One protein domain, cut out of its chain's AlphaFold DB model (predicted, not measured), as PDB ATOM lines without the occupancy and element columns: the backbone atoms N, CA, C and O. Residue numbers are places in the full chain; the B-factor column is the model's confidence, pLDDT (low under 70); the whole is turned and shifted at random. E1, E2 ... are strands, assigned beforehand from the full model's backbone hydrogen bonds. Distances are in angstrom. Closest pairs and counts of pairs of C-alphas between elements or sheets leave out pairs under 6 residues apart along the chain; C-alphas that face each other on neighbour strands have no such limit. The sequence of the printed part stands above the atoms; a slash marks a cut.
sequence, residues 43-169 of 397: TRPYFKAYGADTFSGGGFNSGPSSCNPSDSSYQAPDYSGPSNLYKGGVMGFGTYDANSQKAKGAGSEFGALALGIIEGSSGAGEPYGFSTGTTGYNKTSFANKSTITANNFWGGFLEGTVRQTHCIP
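What this domain is: This is residues 43 to 169 of the 397 residues of an uncharacterized protein of Candidatus Saccharibacteria bacterium GW2011_GWA2_46_10 (UniProt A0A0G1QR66). With little regular structure, this is an elongated body mostly of loops, with hairpin E3 and E4 towards one end, the small parallel pair E2 and E5 near the middle, and the loop around Pro 64 at the other end. The 127 printed residues include no named helix and five named strands, E1 to E5 in order, holding 18 residues: all strand. The whole is compact, radius of gyration of the C-alphas 15.0 A, spanning 52 by 32 by 28 A.

How they stand to each other: E1, residues 47 to 50, pairs with no named strand; its residues 48 to 49 pair with residues 107 to 108, parallel. E2, residues 54 to 56, and E5, residues 112 to 114, are parallel neighbours at 3 degrees; N 56 and O 113 are 2.9 A apart, within hydrogen-bond range. E3, residues 94 to 97, and E4, residues 102 to 105, form an antiparallel hairpin at 150 degrees; N 95 and O 104 are 2.9 A apart, within hydrogen-bond range. E3 and E5 are apart.

Where its parts are: E1 spans 10.0 A from C-alpha 47 at (-13.291, 31.893, 3.222), E3 9.9 A and E4 10.3 A. E2 and E5 each span 6.8 A, E5 ending at C-alpha 114 (-16.518, 44.516, -6.867).

The domain as a whole: The C-alphas farthest apart, Pro 64 and Asn 99, are 52.7 A apart. The printed part has no cut. The link E2 to E3 is long, 37 residues. Residues 133 to 163 are among those with pLDDT under 70.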
ATOM      1  N   THR A  43      -2.795  34.703  12.546       75.44
ATOM      2  CA  THR A  43      -3.613  33.759  11.794       75.44
ATOM      3  C   THR A  43      -4.218  34.508  10.624       75.44
ATOM      4  O   THR A  43      -4.851  35.544  10.815       75.44
ATOM      5  N   ARG A  44      -4.074  33.949   9.430       87.31
ATOM      6  CA  ARG A  44      -4.579  34.460   8.156       87.31
ATOM      7  C   ARG A  44      -5.695  33.530   7.682       87.31
ATOM      8  O   ARG A  44      -5.476  32.720   6.771       87.31
ATOM      9  N   PRO A  45      -6.862  33.552   8.349       89.69
ATOM     10  CA  PRO A  45      -7.982  32.717   7.959       89.69
ATOM     11  C   PRO A  45      -8.542  33.154   6.618       89.69
ATOM     12  O   PRO A  45      -8.306  34.260   6.145       89.69
ATOM     13  N   TYR A  46      -9.304  32.281   5.985       92.56
ATOM     14  CA  TYR A  46      -9.864  32.569   4.679       92.56
ATOM     15  C   TYR A  46     -11.209  31.884   4.508       92.56
ATOM     16  O   TYR A  46     -11.509  30.876   5.156       92.56
ATOM     17  N   PHE A  47     -11.991  32.427   3.581       94.06
ATOM     18  CA  PHE A  47     -13.291  31.893   3.222       94.06
ATOM     19  C   PHE A  47     -13.310  31.366   1.796       94.06
ATOM     20  O   PHE A  47     -12.541  31.815   0.945       94.06
ATOM     21  N   LYS A  48     -14.227  30.442   1.514       92.62
ATOM     22  CA  LYS A  48     -14.469  29.962   0.152       92.62
ATOM     23  C   LYS A  48     -15.947  29.966  -0.195       92.62
ATOM     24  O   LYS A  48     -16.758  29.501   0.602       92.62
ATOM     25  N   ALA A  49     -16.268  30.459  -1.386       92.44
ATOM     26  CA  ALA A  49     -17.600  30.394  -1.976       92.44
ATOM     27  C   ALA A  49     -17.648  29.326  -3.079       92.44
ATOM     28  O   ALA A  49     -16.972  29.450  -4.097       92.44
ATOM     29  N   TYR A  50     -18.445  28.282  -2.865       90.19
ATOM     30  CA  TYR A  50     -18.672  27.165  -3.783       90.19
ATOM     31  C   TYR A  50     -20.048  27.288  -4.434       90.19
ATOM     32  O   TYR A  50     -21.011  27.691  -3.778       90.19
ATOM     33  N   GLY A  51     -20.135  26.952  -5.720       85.06
ATOM     34  CA  GLY A  51     -21.337  27.092  -6.538       85.06
ATOM     35  C   GLY A  51     -21.824  28.537  -6.679       85.06
ATOM     36  O   GLY A  51     -22.973  28.748  -7.061       85.06
ATOM     37  N   ALA A  52     -20.989  29.525  -6.338       82.12
ATOM     38  CA  ALA A  52     -21.383  30.922  -6.203       82.12
ATOM     39  C   ALA A  52     -20.317  31.912  -6.680       82.12
ATOM     40  O   ALA A  52     -19.117  31.625  -6.718       82.12
ATOM     41  N   ASP A  53     -20.807  33.118  -6.956       86.50
ATOM     42  CA  ASP A  53     -20.024  34.327  -7.170       86.50
ATOM     43  C   ASP A  53     -19.889  35.137  -5.878       86.50
ATOM     44  O   ASP A  53     -20.704  35.041  -4.959       86.50
ATOM     45  N   THR A  54     -18.866  35.989  -5.819       88.44
ATOM     46  CA  THR A  54     -18.759  37.041  -4.800       88.44
ATOM     47  C   THR A  54     -19.008  38.398  -5.445       88.44
ATOM     48  O   THR A  54     -18.299  38.783  -6.372       88.44
ATOM     49  N   PHE A  55     -19.995  39.138  -4.936       89.50
ATOM     50  CA  PHE A  55     -20.295  40.501  -5.365       89.50
ATOM     51  C   PHE A  55     -20.140  41.484  -4.203       89.50
ATOM     52  O   PHE A  55     -20.646  41.226  -3.111       89.50
ATOM     53  N   SER A  56     -19.464  42.612  -4.432       90.06
ATOM     54  CA  SER A  56     -19.292  43.667  -3.431       90.06
ATOM     55  C   SER A  56     -19.479  45.070  -4.008       90.06
ATOM     56  O   SER A  56     -19.204  45.354  -5.176       90.06
ATOM     57  N   GLY A  57     -19.934  45.972  -3.146       88.50
ATOM     58  CA  GLY A  57     -20.249  47.349  -3.485       88.50
ATOM     59  C   GLY A  57     -21.704  47.577  -3.896       88.50
ATOM     60  O   GLY A  57     -22.500  46.650  -4.017       88.50
ATOM     61  N   GLY A  58     -22.059  48.847  -4.065       88.31
ATOM     62  CA  GLY A  58     -23.431  49.301  -4.262       88.31
ATOM     63  C   GLY A  58     -24.089  49.736  -2.955       88.31
ATOM     64  O   GLY A  58     -23.422  49.948  -1.943       88.31
ATOM     65  N   GLY A  59     -25.408  49.879  -2.949       87.94
ATOM     66  CA  GLY A  59     -26.163  50.247  -1.752       87.94
ATOM     67  C   GLY A  59     -27.564  49.666  -1.760       87.94
ATOM     68  O   GLY A  59     -28.097  49.326  -2.812       87.94
ATOM     69  N   PHE A  60     -28.171  49.556  -0.581       86.69
ATOM     70  CA  PHE A  60     -29.581  49.194  -0.482       86.69
ATOM     71  C   PHE A  60     -30.446  50.324  -1.031       86.69
ATOM     72  O   PHE A  60     -30.137  51.500  -0.845       86.69
ATOM     73  N   ASN A  61     -31.524  49.957  -1.714       83.25
ATOM     74  CA  ASN A  61     -32.504  50.907  -2.205       83.25
ATOM     75  C   ASN A  61     -33.146  51.657  -1.022       83.25
ATOM     76  O   ASN A  61     -33.689  51.037  -0.109       83.25
ATOM     77  N   SER A  62     -33.077  52.987  -1.048       64.25
ATOM     78  CA  SER A  62     -33.643  53.902  -0.053       64.25
ATOM     79  C   SER A  62     -34.917  54.569  -0.598       64.25
ATOM     80  O   SER A  62     -35.061  55.786  -0.578       64.25
ATOM     81  N   GLY A  63     -35.860  53.784  -1.129       57.84
ATOM     82  CA  GLY A  63     -37.102  54.309  -1.712       57.84
ATOM     83  C   GLY A  63     -37.635  53.479  -2.886       57.84
ATOM     84  O   GLY A  63     -37.301  52.301  -3.010       57.84
ATOM     85  N   PRO A  64     -38.493  54.048  -3.756       46.81
ATOM     86  CA  PRO A  64     -39.205  53.268  -4.766       46.81
ATOM     87  C   PRO A  64     -38.328  52.684  -5.888       46.81
ATOM     88  O   PRO A  64     -38.763  51.707  -6.491       46.81
ATOM     89  N   SER A  65     -37.116  53.191  -6.178       53.34
ATOM     90  CA  SER A  65     -36.326  52.644  -7.306       53.34
ATOM     91  C   SER A  65     -34.861  53.095  -7.446       53.34
ATOM     92  O   SER A  65     -34.269  52.834  -8.492       53.34
ATOM     93  N   SER A  66     -34.240  53.766  -6.473       64.19
ATOM     94  CA  SER A  66     -32.848  54.220  -6.640       64.19
ATOM     95  C   SER A  66     -32.056  54.176  -5.343       64.19
ATOM     96  O   SER A  66     -32.438  54.785  -4.349       64.19
ATOM     97  N   CYS A  67     -30.907  53.514  -5.386       77.94
ATOM     98  CA  CYS A  67     -29.841  53.698  -4.419       77.94
ATOM     99  C   CYS A  67     -29.080  54.976  -4.795       77.94
ATOM    100  O   CYS A  67     -28.610  55.117  -5.922       77.94
ATOM    101  N   ASN A  68     -28.990  55.930  -3.875       78.12
ATOM    102  CA  ASN A  68     -28.258  57.169  -4.107       78.12
ATOM    103  C   ASN A  68     -26.768  56.943  -3.779       78.12
ATOM    104  O   ASN A  68     -26.448  56.638  -2.628       78.12
ATOM    105  N   PRO A  69     -25.829  57.118  -4.733       77.69
ATOM    106  CA  PRO A  69     -24.393  56.960  -4.474       77.69
ATOM    107  C   PRO A  69     -23.814  57.930  -3.431       77.69
ATOM    108  O   PRO A  69     -22.659  57.775  -3.020       77.69
ATOM    109  N   SER A  70     -24.593  58.941  -3.037       76.06
ATOM    110  CA  SER A  70     -24.272  59.893  -1.969       76.06
ATOM    111  C   SER A  70     -24.704  59.411  -0.579       76.06
ATOM    112  O   SER A  70     -24.266  59.993   0.413       76.06
ATOM    113  N   ASP A  71     -25.533  58.366  -0.483       77.19
ATOM    114  CA  ASP A  71     -26.010  57.843   0.798       77.19
ATOM    115  C   ASP A  71     -24.865  57.190   1.579       77.19
ATOM    116  O   ASP A  71     -24.004  56.496   1.029       77.19
ATOM    117  N   SER A  72     -24.876  57.338   2.906       77.62
ATOM    118  CA  SER A  72     -23.836  56.751   3.765       77.62
ATOM    119  C   SER A  72     -23.854  55.213   3.779       77.62
ATOM    120  O   SER A  72     -22.869  54.577   4.170       77.62
ATOM    121  N   SER A  73     -24.964  54.591   3.363       81.25
ATOM    122  CA  SER A  73     -25.084  53.144   3.157       81.25
ATOM    123  C   SER A  73     -24.353  52.668   1.903       81.25
ATOM    124  O   SER A  73     -23.938  51.509   1.872       81.25
ATOM    125  N   TYR A  74     -24.142  53.542   0.912       86.50
ATOM    126  CA  TYR A  74     -23.550  53.184  -0.371       86.50
ATOM    127  C   TYR A  74     -22.061  52.842  -0.228       86.50
ATOM    128  O   TYR A  74     -21.248  53.632   0.270       86.50
ATOM    129  N   GLN A  75     -21.699  51.639  -0.663       87.25
ATOM    130  CA  GLN A  75     -20.357  51.076  -0.659       87.25
ATOM    131  C   GLN A  75     -19.753  51.163  -2.060       87.25
ATOM    132  O   GLN A  75     -19.952  50.299  -2.903       87.25
ATOM    133  N   ALA A  76     -18.990  52.214  -2.315       84.12
ATOM    134  CA  ALA A  76     -18.164  52.334  -3.507       84.12
ATOM    135  C   ALA A  76     -16.909  53.129  -3.161       84.12
ATOM    136  O   ALA A  76     -16.952  53.943  -2.225       84.12
ATOM    137  N   PRO A  77     -15.810  52.910  -3.890       79.62
ATOM    138  CA  PRO A  77     -14.580  53.628  -3.635       79.62
ATOM    139  C   PRO A  77     -14.722  55.116  -3.966       79.62
ATOM    140  O   PRO A  77     -15.534  55.535  -4.798       79.62
ATOM    141  N   ASP A  78     -13.899  55.927  -3.309       74.62
ATOM    142  CA  ASP A  78     -13.665  57.292  -3.763       74.62
ATOM    143  C   ASP A  78     -12.633  57.275  -4.888       74.62
ATOM    144  O   ASP A  78     -11.502  56.830  -4.711       74.62
ATOM    145  N   TYR A  79     -13.037  57.755  -6.057       68.56
ATOM    146  CA  TYR A  79     -12.207  57.779  -7.254       68.56
ATOM    147  C   TYR A  79     -11.248  58.975  -7.307       68.56
ATOM    148  O   TYR A  79     -10.413  59.037  -8.209       68.56
ATOM    149  N   SER A  80     -11.349  59.905  -6.352       63.50
ATOM    150  CA  SER A  80     -10.533  61.122  -6.295       63.50
ATOM    151  C   SER A  80      -9.248  60.990  -5.460       63.50
ATOM    152  O   SER A  80      -8.414  61.894  -5.494       63.50
ATOM    153  N   GLY A  81      -9.025  59.866  -4.756       63.00
ATOM    154  CA  GLY A  81      -7.827  59.673  -3.927       63.00
ATOM    155  C   GLY A  81      -7.581  58.233  -3.443       63.00
ATOM    156  O   GLY A  81      -8.463  57.382  -3.532       63.00
ATOM    157  N   PRO A  82      -6.378  57.929  -2.916       62.38
ATOM    158  CA  PRO A  82      -5.963  56.564  -2.566       62.38
ATOM    159  C   PRO A  82      -6.601  56.011  -1.279       62.38
ATOM    160  O   PRO A  82      -6.559  54.807  -1.044       62.38
ATOM    161  N   SER A  83      -7.185  56.862  -0.433       59.50
ATOM    162  CA  SER A  83      -7.599  56.511   0.934       59.50
ATOM    163  C   SER A  83      -8.887  55.688   1.037       59.50
ATOM    164  O   SER A  83      -9.205  55.214   2.124       59.50
ATOM    165  N   ASN A  84      -9.637  55.496  -0.054       70.31
ATOM    166  CA  ASN A  84     -10.963  54.869   0.007       70.31
ATOM    167  C   ASN A  84     -11.197  53.802  -1.074       70.31
ATOM    168  O   ASN A  84     -12.336  53.464  -1.377       70.31
ATOM    169  N   LEU A  85     -10.132  53.265  -1.676       76.06
ATOM    170  CA  LEU A  85     -10.244  52.316  -2.792       76.06
ATOM    171  C   LEU A  85     -10.794  50.934  -2.380       76.06
ATOM    172  O   LEU A  85     -11.314  50.200  -3.217       76.06
ATOM    173  N   TYR A  86     -10.729  50.595  -1.089       79.44
ATOM    174  CA  TYR A  86     -11.229  49.331  -0.531       79.44
ATOM    175  C   TYR A  86     -12.736  49.331  -0.233       79.44
ATOM    176  O   TYR A  86     -13.321  48.281   0.038       79.44
ATOM    177  N   LYS A  87     -13.398  50.495  -0.257       84.81
ATOM    178  CA  LYS A  87     -14.834  50.582   0.031       84.81
ATOM    179  C   LYS A  87     -15.638  49.946  -1.102       84.81
ATOM    180  O   LYS A  87     -15.460  50.294  -2.262       84.81
ATOM    181  N   GLY A  88     -16.526  49.006  -0.768       85.62
ATOM    182  CA  GLY A  88     -17.204  48.161  -1.764       85.62
ATOM    183  C   GLY A  88     -16.286  47.121  -2.420       85.62
ATOM    184  O   GLY A  88     -16.591  46.641  -3.509       85.62
ATOM    185  N   GLY A  89     -15.144  46.831  -1.791       87.44
ATOM    186  CA  GLY A  89     -14.160  45.844  -2.221       87.44
ATOM    187  C   GLY A  89     -14.335  44.468  -1.576       87.44
ATOM    188  O   GLY A  89     -15.270  44.233  -0.805       87.44
ATOM    189  N   VAL A  90     -13.408  43.559  -1.882       88.56
ATOM    190  CA  VAL A  90     -13.301  42.221  -1.283       88.56
ATOM    191  C   VAL A  90     -11.895  42.065  -0.722       88.56
ATOM    192  O   VAL A  90     -10.919  42.201  -1.454       88.56
ATOM    193  N   MET A  91     -11.794  41.761   0.568       86.56
ATOM    194  CA  MET A  91     -10.523  41.519   1.246       86.56
ATOM    195  C   MET A  91     -10.474  40.075   1.732       86.56
ATOM    196  O   MET A  91     -11.457  39.559   2.264       86.56
ATOM    197  N   GLY A  92      -9.332  39.427   1.543       87.44
ATOM    198  CA  GLY A  92      -9.120  38.045   1.944       87.44
ATOM    199  C   GLY A  92      -7.648  37.668   1.887       87.44
ATOM    200  O   GLY A  92      -6.829  38.379   1.299       87.44
ATOM    201  N   PHE A  93      -7.328  36.539   2.510       88.06
ATOM    202  CA  PHE A  93      -5.979  36.001   2.521       88.06
ATOM    203  C   PHE A  93      -5.832  34.870   1.502       88.06
ATOM    204  O   PHE A  93      -6.591  33.904   1.529       88.06
ATOM    205  N   GLY A  94      -4.829  34.957   0.636       84.75
ATOM    206  CA  GLY A  94      -4.531  33.991  -0.412       84.75
ATOM    207  C   GLY A  94      -3.066  34.055  -0.837       84.75
ATOM    208  O   GLY A  94      -2.404  35.080  -0.690       84.75
ATOM    209  N   THR A  95      -2.525  32.947  -1.341       80.62
ATOM    210  CA  THR A  95      -1.115  32.876  -1.766       80.62
ATOM    211  C   THR A  95      -0.883  31.901  -2.907       80.62
ATOM    212  O   THR A  95      -1.566  30.879  -3.031       80.62
ATOM    213  N   TYR A  96       0.018  32.272  -3.825       76.50
ATOM    214  CA  TYR A  96       0.271  31.538  -5.060       76.50
ATOM    215  C   TYR A  96       1.266  30.430  -4.806       76.50
ATOM    216  O   TYR A  96       2.400  30.685  -4.403       76.50
ATOM    217  N   ASP A  97       0.871  29.203  -5.110       72.12
ATOM    218  CA  ASP A  97       1.840  28.134  -5.212       72.12
ATOM    219  C   ASP A  97       2.451  28.154  -6.619       72.12
ATOM    220  O   ASP A  97       1.842  27.710  -7.594       72.12
ATOM    221  N   ALA A  98       3.671  28.688  -6.711       71.62
ATOM    222  CA  ALA A  98       4.426  28.771  -7.957       71.62
ATOM    223  C   ALA A  98       4.737  27.391  -8.565       71.62
ATOM    224  O   ALA A  98       4.848  27.288  -9.786       71.62
ATOM    225  N   ASN A  99       4.831  26.336  -7.744       71.62
ATOM    226  CA  ASN A  99       5.131  24.983  -8.214       71.62
ATOM    227  C   ASN A  99       3.906  24.331  -8.855       71.62
ATOM    228  O   ASN A  99       4.016  23.704  -9.906       71.62
ATOM    229  N   SER A 100       2.734  24.478  -8.229       70.06
ATOM    230  CA  SER A 100       1.482  23.930  -8.767       70.06
ATOM    231  C   SER A 100       0.752  24.883  -9.714       70.06
ATOM    232  O   SER A 100      -0.239  24.479 -10.322       70.06
ATOM    233  N   GLN A 101       1.243  26.119  -9.858       74.00
ATOM    234  CA  GLN A 101       0.635  27.210 -10.626       74.00
ATOM    235  C   GLN A 101      -0.827  27.474 -10.247       74.00
ATOM    236  O   GLN A 101      -1.676  27.785 -11.090       74.00
ATOM    237  N   LYS A 102      -1.148  27.318  -8.961       76.06
ATOM    238  CA  LYS A 102      -2.512  27.448  -8.454       76.06
ATOM    239  C   LYS A 102      -2.574  28.380  -7.256       76.06
ATOM    240  O   LYS A 102      -1.641  28.490  -6.463       76.06
ATOM    241  N   ALA A 103      -3.715  29.043  -7.134       78.38
ATOM    242  CA  ALA A 103      -4.038  29.835  -5.968       78.38
ATOM    243  C   ALA A 103      -4.542  28.946  -4.823       78.38
ATOM    244  O   ALA A 103      -5.193  27.923  -5.056       78.38
ATOM    245  N   LYS A 104      -4.251  29.356  -3.588       83.44
ATOM    246  CA  LYS A 104      -4.833  28.797  -2.362       83.44
ATOM    247  C   LYS A 104      -5.236  29.922  -1.405       83.44
ATOM    248  O   LYS A 104      -4.738  31.037  -1.529       83.44
ATOM    249  N   GLY A 105      -6.110  29.614  -0.450       88.88
ATOM    250  CA  GLY A 105      -6.710  30.591   0.462       88.88
ATOM    251  C   GLY A 105      -8.089  31.049  -0.011       88.88
ATOM    252  O   GLY A 105      -8.872  30.229  -0.494       88.88
ATOM    253  N   ALA A 106      -8.388  32.336   0.151       90.38
ATOM    254  CA  ALA A 106      -9.699  32.908  -0.103       90.38
ATOM    255  C   ALA A 106     -10.083  32.835  -1.584       90.38
ATOM    256  O   ALA A 106      -9.240  33.031  -2.469       90.38
ATOM    257  N   GLY A 107     -11.360  32.585  -1.869       88.31
ATOM    258  CA  GLY A 107     -11.825  32.620  -3.250       88.31
ATOM    259  C   GLY A 107     -13.281  32.249  -3.487       88.31
ATOM    260  O   GLY A 107     -13.981  31.783  -2.587       88.31
ATOM    261  N   SER A 108     -13.712  32.432  -4.733       87.69
ATOM    262  CA  SER A 108     -15.005  31.988  -5.261       87.69
ATOM    263  C   SER A 108     -14.826  31.034  -6.443       87.69
ATOM    264  O   SER A 108     -13.843  31.098  -7.186       87.69
ATOM    265  N   GLU A 109     -15.772  30.113  -6.613       83.75
ATOM    266  CA  GLU A 109     -15.701  29.091  -7.659       83.75
ATOM    267  C   GLU A 109     -15.910  29.671  -9.062       83.75
ATOM    268  O   GLU A 109     -15.177  29.303  -9.982       83.75
ATOM    269  N   PHE A 110     -16.868  30.587  -9.227       80.69
ATOM    270  CA  PHE A 110     -17.242  31.115 -10.540       80.69
ATOM    271  C   PHE A 110     -16.596  32.464 -10.845       80.69
ATOM    272  O   PHE A 110     -15.780  32.536 -11.763       80.69
ATOM    273  N   GLY A 111     -16.887  33.512 -10.081       80.44
ATOM    274  CA  GLY A 111     -16.337  34.840 -10.325       80.44
ATOM    275  C   GLY A 111     -16.382  35.766  -9.115       80.44
ATOM    276  O   GLY A 111     -16.987  35.475  -8.075       80.44
ATOM    277  N   ALA A 112     -15.685  36.891  -9.250       83.31
ATOM    278  CA  ALA A 112     -15.698  37.964  -8.268       83.31
ATOM    279  C   ALA A 112     -15.842  39.323  -8.947       83.31
ATOM    280  O   ALA A 112     -15.086  39.671  -9.859       83.31
ATOM    281  N   LEU A 113     -16.812  40.094  -8.470       84.19
ATOM    282  CA  LEU A 113     -17.159  41.405  -8.988       84.19
ATOM    283  C   LEU A 113     -17.230  42.389  -7.819       84.19
ATOM    284  O   LEU A 113     -17.916  42.143  -6.831       84.19
ATOM    285  N   ALA A 114     -16.515  43.504  -7.914       85.19
ATOM    286  CA  ALA A 114     -16.518  44.516  -6.867       85.19
ATOM    287  C   ALA A 114     -16.449  45.925  -7.456       85.19
ATOM    288  O   ALA A 114     -15.672  46.177  -8.381       85.19
ATOM    289  N   LEU A 115     -17.236  46.854  -6.896       82.69
ATOM    290  CA  LEU A 115     -17.090  48.280  -7.214       82.69
ATOM    291  C   LEU A 115     -15.788  48.861  -6.659       82.69
ATOM    292  O   LEU A 115     -15.249  49.794  -7.250       82.69
ATOM    293  N   GLY A 116     -15.320  48.341  -5.522       81.75
ATOM    294  CA  GLY A 116     -14.016  48.635  -4.932       81.75
ATOM    295  C   GLY A 116     -12.961  47.601  -5.312       81.75
ATOM    296  O   GLY A 116     -13.196  46.712  -6.129       81.75
ATOM    297  N   ILE A 117     -11.788  47.713  -4.697       81.06
ATOM    298  CA  ILE A 117     -10.675  46.788  -4.925       81.06
ATOM    299  C   ILE A 117     -10.979  45.386  -4.370       81.06
ATOM    300  O   ILE A 117     -11.434  45.223  -3.240       81.06
ATOM    301  N   ILE A 118     -10.673  44.370  -5.169       82.25
ATOM    302  CA  ILE A 118     -10.504  42.973  -4.782       82.25
ATOM    303  C   ILE A 118      -9.017  42.754  -4.502       82.25
ATOM    304  O   ILE A 118      -8.171  42.973  -5.373       82.25
ATOM    305  N   GLU A 119      -8.702  42.300  -3.296       78.50
ATOM    306  CA  GLU A 119      -7.334  42.002  -2.893       78.50
ATOM    307  C   GLU A 119      -6.702  40.958  -3.829       78.50
ATOM    308  O   GLU A 119      -7.296  39.914  -4.111       78.50
ATOM    309  N   GLY A 120      -5.489  41.215  -4.313       70.56
ATOM    310  CA  GLY A 120      -4.777  40.299  -5.195       70.56
ATOM    311  C   GLY A 120      -3.305  40.166  -4.813       70.56
ATOM    312  O   GLY A 120      -2.691  41.093  -4.296       70.56
ATOM    313  N   SER A 121      -2.740  38.983  -5.067       64.12
ATOM    314  CA  SER A 121      -1.338  38.668  -4.774       64.12
ATOM    315  C   SER A 121      -0.525  38.593  -6.066       64.12
ATOM    316  O   SER A 121      -0.956  37.959  -7.030       64.12
ATOM    317  N   SER A 122       0.682  39.167  -6.085       50.25
ATOM    318  CA  SER A 122       1.722  38.739  -7.042       50.25
ATOM    319  C   SER A 122       3.156  38.724  -6.476       50.25
ATOM    320  O   SER A 122       4.094  38.354  -7.180       50.25
ATOM    321  N   GLY A 123       3.349  39.050  -5.190       54.25
ATOM    322  CA  GLY A 123       4.656  39.008  -4.527       54.25
ATOM    323  C   GLY A 123       4.844  37.740  -3.693       54.25
ATOM    324  O   GLY A 123       3.969  37.374  -2.910       54.25
ATOM    325  N   ALA A 124       5.996  37.076  -3.819       46.91
ATOM    326  CA  ALA A 124       6.378  35.997  -2.912       46.91
ATOM    327  C   ALA A 124       6.519  36.551  -1.481       46.91
ATOM    328  O   ALA A 124       7.453  37.297  -1.205       46.91
ATOM    329  N   GLY A 125       5.595  36.196  -0.584       56.19
ATOM    330  CA  GLY A 125       5.693  36.493   0.853       56.19
ATOM    331  C   GLY A 125       4.480  37.188   1.475       56.19
ATOM    332  O   GLY A 125       4.260  37.024   2.673       56.19
ATOM    333  N   GLU A 126       3.653  37.880   0.685       64.88
ATOM    334  CA  GLU A 126       2.462  38.565   1.202       64.88
ATOM    335  C   GLU A 126       1.205  37.694   1.025       64.88
ATOM    336  O   GLU A 126       0.885  37.287  -0.096       64.88
ATOM    337  N   PRO A 127       0.479  37.377   2.111       70.69
ATOM    338  CA  PRO A 127      -0.660  36.454   2.107       70.69
ATOM    339  C   PRO A 127      -1.965  37.111   1.651       70.69
ATOM    340  O   PRO A 127      -3.027  36.574   1.941       70.69
ATOM    341  N   TYR A 128      -1.928  38.307   1.081       77.19
ATOM    342  CA  TYR A 128      -3.131  39.040   0.715       77.19
ATOM    343  C   TYR A 128      -3.565  38.627  -0.683       77.19
ATOM    344  O   TYR A 128      -2.791  38.726  -1.634       77.19
ATOM    345  N   GLY A 129      -4.792  38.129  -0.815       78.38
ATOM    346  CA  GLY A 129      -5.282  37.683  -2.105       78.38
ATOM    347  C   GLY A 129      -6.643  37.011  -2.061       78.38
ATOM    348  O   GLY A 129      -6.984  36.277  -1.137       78.38
ATOM    349  N   PHE A 130      -7.392  37.228  -3.132       82.75
ATOM    350  CA  PHE A 130      -8.638  36.553  -3.428       82.75
ATOM    351  C   PHE A 130      -8.526  35.869  -4.791       82.75
ATOM    352  O   PHE A 130      -8.054  36.465  -5.762       82.75
ATOM    353  N   SER A 131      -8.924  34.603  -4.866       78.25
ATOM    354  CA  SER A 131      -8.823  33.792  -6.082       78.25
ATOM    355  C   SER A 131     -10.185  33.489  -6.692       78.25
ATOM    356  O   SER A 131     -11.194  33.423  -5.996       78.25
ATOM    357  N   THR A 132     -10.212  33.308  -8.010       71.31
ATOM    358  CA  THR A 132     -11.417  32.923  -8.744       71.31
ATOM    359  C   THR A 132     -11.111  31.721  -9.638       71.31
ATOM    360  O   THR A 132     -10.109  31.709 -10.359       71.31
ATOM    361  N   GLY A 133     -11.940  30.678  -9.562       60.50
ATOM    362  CA  GLY A 133     -11.773  29.447 -10.339       60.50
ATOM    363  C   GLY A 133     -10.622  28.528  -9.894       60.50
ATOM    364  O   GLY A 133     -10.019  28.671  -8.832       60.50
ATOM    365  N   THR A 134     -10.318  27.520 -10.721       53.88
ATOM    366  CA  THR A 134      -9.377  26.427 -10.386       53.88
ATOM    367  C   THR A 134      -7.924  26.679 -10.805       53.88
ATOM    368  O   THR A 134      -7.039  25.891 -10.459       53.88
ATOM    369  N   THR A 135      -7.646  27.751 -11.562       51.88
ATOM    370  CA  THR A 135      -6.314  28.030 -12.132       51.88
ATOM    371  C   THR A 135      -5.939  29.521 -12.058       51.88
ATOM    372  O   THR A 135      -6.092  30.251 -13.028       51.88
ATOM    373  N   GLY A 136      -5.387  29.969 -10.924       54.53
ATOM    374  CA  GLY A 136      -4.806  31.318 -10.749       54.53
ATOM    375  C   GLY A 136      -5.772  32.391 -10.210       54.53
ATOM    376  O   GLY A 136      -6.961  32.145 -10.073       54.53
ATOM    377  N   TYR A 137      -5.256  33.578  -9.862       52.56
ATOM    378  CA  TYR A 137      -6.015  34.658  -9.182       52.56
ATOM    379  C   TYR A 137      -7.008  35.422 -10.054       52.56
ATOM    380  O   TYR A 137      -7.870  36.123  -9.534       52.56
ATOM    381  N   ASN A 138      -6.856  35.344 -11.371       50.41
ATOM    382  CA  ASN A 138      -7.263  36.418 -12.272       50.41
ATOM    383  C   ASN A 138      -8.151  35.972 -13.437       50.41
ATOM    384  O   ASN A 138      -8.344  36.749 -14.367       50.41
ATOM    385  N   LYS A 139      -8.645  34.729 -13.457       55.75
ATOM    386  CA  LYS A 139      -9.332  34.230 -14.658       55.75
ATOM    387  C   LYS A 139     -10.801  34.643 -14.747       55.75
ATOM    388  O   LYS A 139     -11.315  34.687 -15.860       55.75
ATOM    389  N   THR A 140     -11.440  35.008 -13.633       64.25
ATOM    390  CA  THR A 140     -12.839  35.478 -13.604       64.25
ATOM    391  C   THR A 140     -13.085  36.586 -12.564       64.25
ATOM    392  O   THR A 140     -14.190  36.736 -12.037       64.25
ATOM    393  N   SER A 141     -12.061  37.398 -12.270       66.00
ATOM    394  CA  SER A 141     -12.230  38.667 -11.554       66.00
ATOM    395  C   SER A 141     -12.434  39.811 -12.549       66.00
ATOM    396  O   SER A 141     -11.665  39.983 -13.496       66.00
ATOM    397  N   PHE A 142     -13.490  40.600 -12.355       65.00
ATOM    398  CA  PHE A 142     -13.828  41.696 -13.264       65.00
ATOM    399  C   PHE A 142     -13.214  43.007 -12.765       65.00
ATOM    400  O   PHE A 142     -13.579  43.511 -11.702       65.00
ATOM    401  N   ALA A 143     -12.277  43.559 -13.537       62.34
ATOM    402  CA  ALA A 143     -11.615  44.837 -13.279       62.34
ATOM    403  C   ALA A 143     -11.468  45.608 -14.597       62.34
ATOM    404  O   ALA A 143     -11.058  45.022 -15.596       62.34
ATOM    405  N   ASN A 144     -11.753  46.913 -14.612       52.97
ATOM    406  CA  ASN A 144     -11.658  47.728 -15.834       52.97
ATOM    407  C   ASN A 144     -10.440  48.675 -15.846       52.97
ATOM    408  O   ASN A 144     -10.411  49.656 -16.588       52.97
ATOM    409  N   LYS A 145      -9.425  48.432 -15.003       53.56
ATOM    410  CA  LYS A 145      -8.230  49.287 -14.930       53.56
ATOM    411  C   LYS A 145      -6.937  48.473 -14.959       53.56
ATOM    412  O   LYS A 145      -6.674  47.681 -14.066       53.56
ATOM    413  N   SER A 146      -6.095  48.740 -15.958       45.88
ATOM    414  CA  SER A 146      -4.748  48.164 -16.120       45.88
ATOM    415  C   SER A 146      -3.645  48.941 -15.382       45.88
ATOM    416  O   SER A 146      -2.499  48.504 -15.341       45.88
ATOM    417  N   THR A 147      -3.976  50.100 -14.802       47.41
ATOM    418  CA  THR A 147      -3.038  51.073 -14.212       47.41
ATOM    419  C   THR A 147      -3.305  51.363 -12.733       47.41
ATOM    420  O   THR A 147      -3.066  52.474 -12.261       47.41
ATOM    421  N   ILE A 148      -3.764  50.381 -11.945       52.56
ATOM    422  CA  ILE A 148      -3.529  50.420 -10.486       52.56
ATOM    423  C   ILE A 148      -2.052  50.055 -10.270       52.56
ATOM    424  O   ILE A 148      -1.682  48.967  -9.841       52.56
ATOM    425  N   THR A 149      -1.179  50.961 -10.704       46.97
ATOM    426  CA  THR A 149       0.276  50.857 -10.642       46.97
ATOM    427  C   THR A 149       0.725  50.903  -9.186       46.97
ATOM    428  O   THR A 149       0.881  51.991  -8.643       46.97
ATOM    429  N   ALA A 150       0.862  49.724  -8.561       44.91
ATOM    430  CA  ALA A 150       1.982  49.333  -7.686       44.91
ATOM    431  C   ALA A 150       1.750  48.003  -6.930       44.91
ATOM    432  O   ALA A 150       2.731  47.365  -6.574       44.91
ATOM    433  N   ASN A 151       0.505  47.555  -6.697       51.50
ATOM    434  CA  ASN A 151       0.236  46.621  -5.584       51.50
ATOM    435  C   ASN A 151      -0.712  45.431  -5.882       51.50
ATOM    436  O   ASN A 151      -1.383  44.951  -4.982       51.50
ATOM    437  N   ASN A 152      -0.743  44.886  -7.103       62.94
ATOM    438  CA  ASN A 152      -1.352  43.560  -7.377       62.94
ATOM    439  C   ASN A 152      -2.860  43.405  -7.114       62.94
ATOM    440  O   ASN A 152      -3.347  42.290  -6.970       62.94
ATOM    441  N   PHE A 153      -3.603  44.501  -7.093       68.44
ATOM    442  CA  PHE A 153      -5.039  44.526  -6.830       68.44
ATOM    443  C   PHE A 153      -5.891  44.304  -8.091       68.44
ATOM    444  O   PHE A 153      -5.502  44.710  -9.188       68.44
ATOM    445  N   TRP A 154      -7.082  43.723  -7.919       66.94
ATOM    446  CA  TRP A 154      -8.106  43.536  -8.959       66.94
ATOM    447  C   TRP A 154      -9.388  44.296  -8.581       66.94
ATOM    448  O   TRP A 154      -9.448  44.927  -7.534       66.94
ATOM    449  N   GLY A 155     -10.432  44.257  -9.408       64.75
ATOM    450  CA  GLY A 155     -11.675  44.999  -9.160       64.75
ATOM    451  C   GLY A 155     -11.533  46.522  -9.271       64.75
ATOM    452  O   GLY A 155     -10.476  47.055  -9.616       64.75
ATOM    453  N   GLY A 156     -12.623  47.235  -8.992       61.88
ATOM    454  CA  GLY A 156     -12.649  48.692  -9.024       61.88
ATOM    455  C   GLY A 156     -12.956  49.280 -10.403       61.88
ATOM    456  O   GLY A 156     -12.466  48.803 -11.428       61.88
ATOM    457  N   PHE A 157     -13.722  50.377 -10.414       62.38
ATOM    458  CA  PHE A 157     -13.948  51.221 -11.598       62.38
ATOM    459  C   PHE A 157     -14.619  50.502 -12.778       62.38
ATOM    460  O   PHE A 157     -14.240  50.714 -13.931       62.38
ATOM    461  N   LEU A 158     -15.613  49.649 -12.515       64.69
ATOM    462  CA  LEU A 158     -16.500  49.154 -13.573       64.69
ATOM    463  C   LEU A 158     -17.014  50.361 -14.381       64.69
ATOM    464  O   LEU A 158     -17.580  51.291 -13.814       64.69
ATOM    465  N   GLU A 159     -16.705  50.369 -15.683       62.22
ATOM    466  CA  GLU A 159     -16.971  51.472 -16.630       62.22
ATOM    467  C   GLU A 159     -16.231  52.816 -16.391       62.22
ATOM    468  O   GLU A 159     -16.640  53.860 -16.899       62.22
ATOM    469  N   GLY A 160     -15.094  52.826 -15.686       63.31
ATOM    470  CA  GLY A 160     -14.195  53.988 -15.619       63.31
ATOM    471  C   GLY A 160     -14.397  54.879 -14.388       63.31
ATOM    472  O   GLY A 160     -14.562  54.387 -13.279       63.31
ATOM    473  N   THR A 161     -14.293  56.205 -14.547       63.22
ATOM    474  CA  THR A 161     -14.259  57.172 -13.424       63.22
ATOM    475  C   THR A 161     -15.634  57.597 -12.905       63.22
ATOM    476  O   THR A 161     -15.714  58.386 -11.963       63.22
ATOM    477  N   VAL A 162     -16.720  57.119 -13.519       66.31
ATOM    478  CA  VAL A 162     -18.092  57.446 -13.111       66.31
ATOM    479  C   VAL A 162     -18.539  56.478 -12.015       66.31
ATOM    480  O   VAL A 162     -18.327  55.270 -12.106       66.31
ATOM    481  N   ARG A 163     -19.155  57.002 -10.947       68.81
ATOM    482  CA  ARG A 163     -19.790  56.159  -9.924       68.81
ATOM    483  C   ARG A 163     -20.995  55.455 -10.527       68.81
ATOM    484  O   ARG A 163     -22.011  56.086 -10.784       68.81
ATOM    485  N   GLN A 164     -20.851  54.148 -10.702       71.62
ATOM    486  CA  GLN A 164     -21.950  53.261 -11.048       71.62
ATOM    487  C   GLN A 164     -22.973  53.213  -9.926       71.62
ATOM    488  O   GLN A 164     -22.599  53.297  -8.752       71.62
ATOM    489  N   THR A 165     -24.238  53.051 -10.303       77.44
ATOM    490  CA  THR A 165     -25.378  52.914  -9.392       77.44
ATOM    491  C   THR A 165     -25.787  51.444  -9.343       77.44
ATOM    492  O   THR A 165     -26.524  50.965 -10.198       77.44
ATOM    493  N   HIS A 166     -25.284  50.710  -8.350       83.38
ATOM    494  CA  HIS A 166     -25.623  49.309  -8.101       83.38
ATOM    495  C   HIS A 166     -26.538  49.214  -6.887       83.38
ATOM    496  O   HIS A 166     -26.122  49.500  -5.760       83.38
ATOM    497  N   CYS A 167     -27.786  48.813  -7.120       84.12
ATOM    498  CA  CYS A 167     -28.804  48.793  -6.080       84.12
ATOM    499  C   CYS A 167     -29.129  47.376  -5.630       84.12
ATOM    500  O   CYS A 167     -29.579  46.543  -6.413       84.12
ATOM    501  N   ILE A 168     -28.969  47.141  -4.335       86.44
ATOM    502  CA  ILE A 168     -29.506  45.978  -3.643       86.44
ATOM    503  C   ILE A 168     -30.981  46.284  -3.320       86.44
ATOM    504  O   ILE A 168     -31.268  47.366  -2.800       86.44
ATOM    505  N   PRO A 169     -31.933  45.382  -3.615       85.25
ATOM    506  CA  PRO A 169     -33.340  45.595  -3.284       85.25
ATOM    507  C   PRO A 169     -33.579  45.880  -1.792       85.25
ATOM    508  O   PRO A 169     -32.884  45.344  -0.929       85.25
TER     509      PRO A 169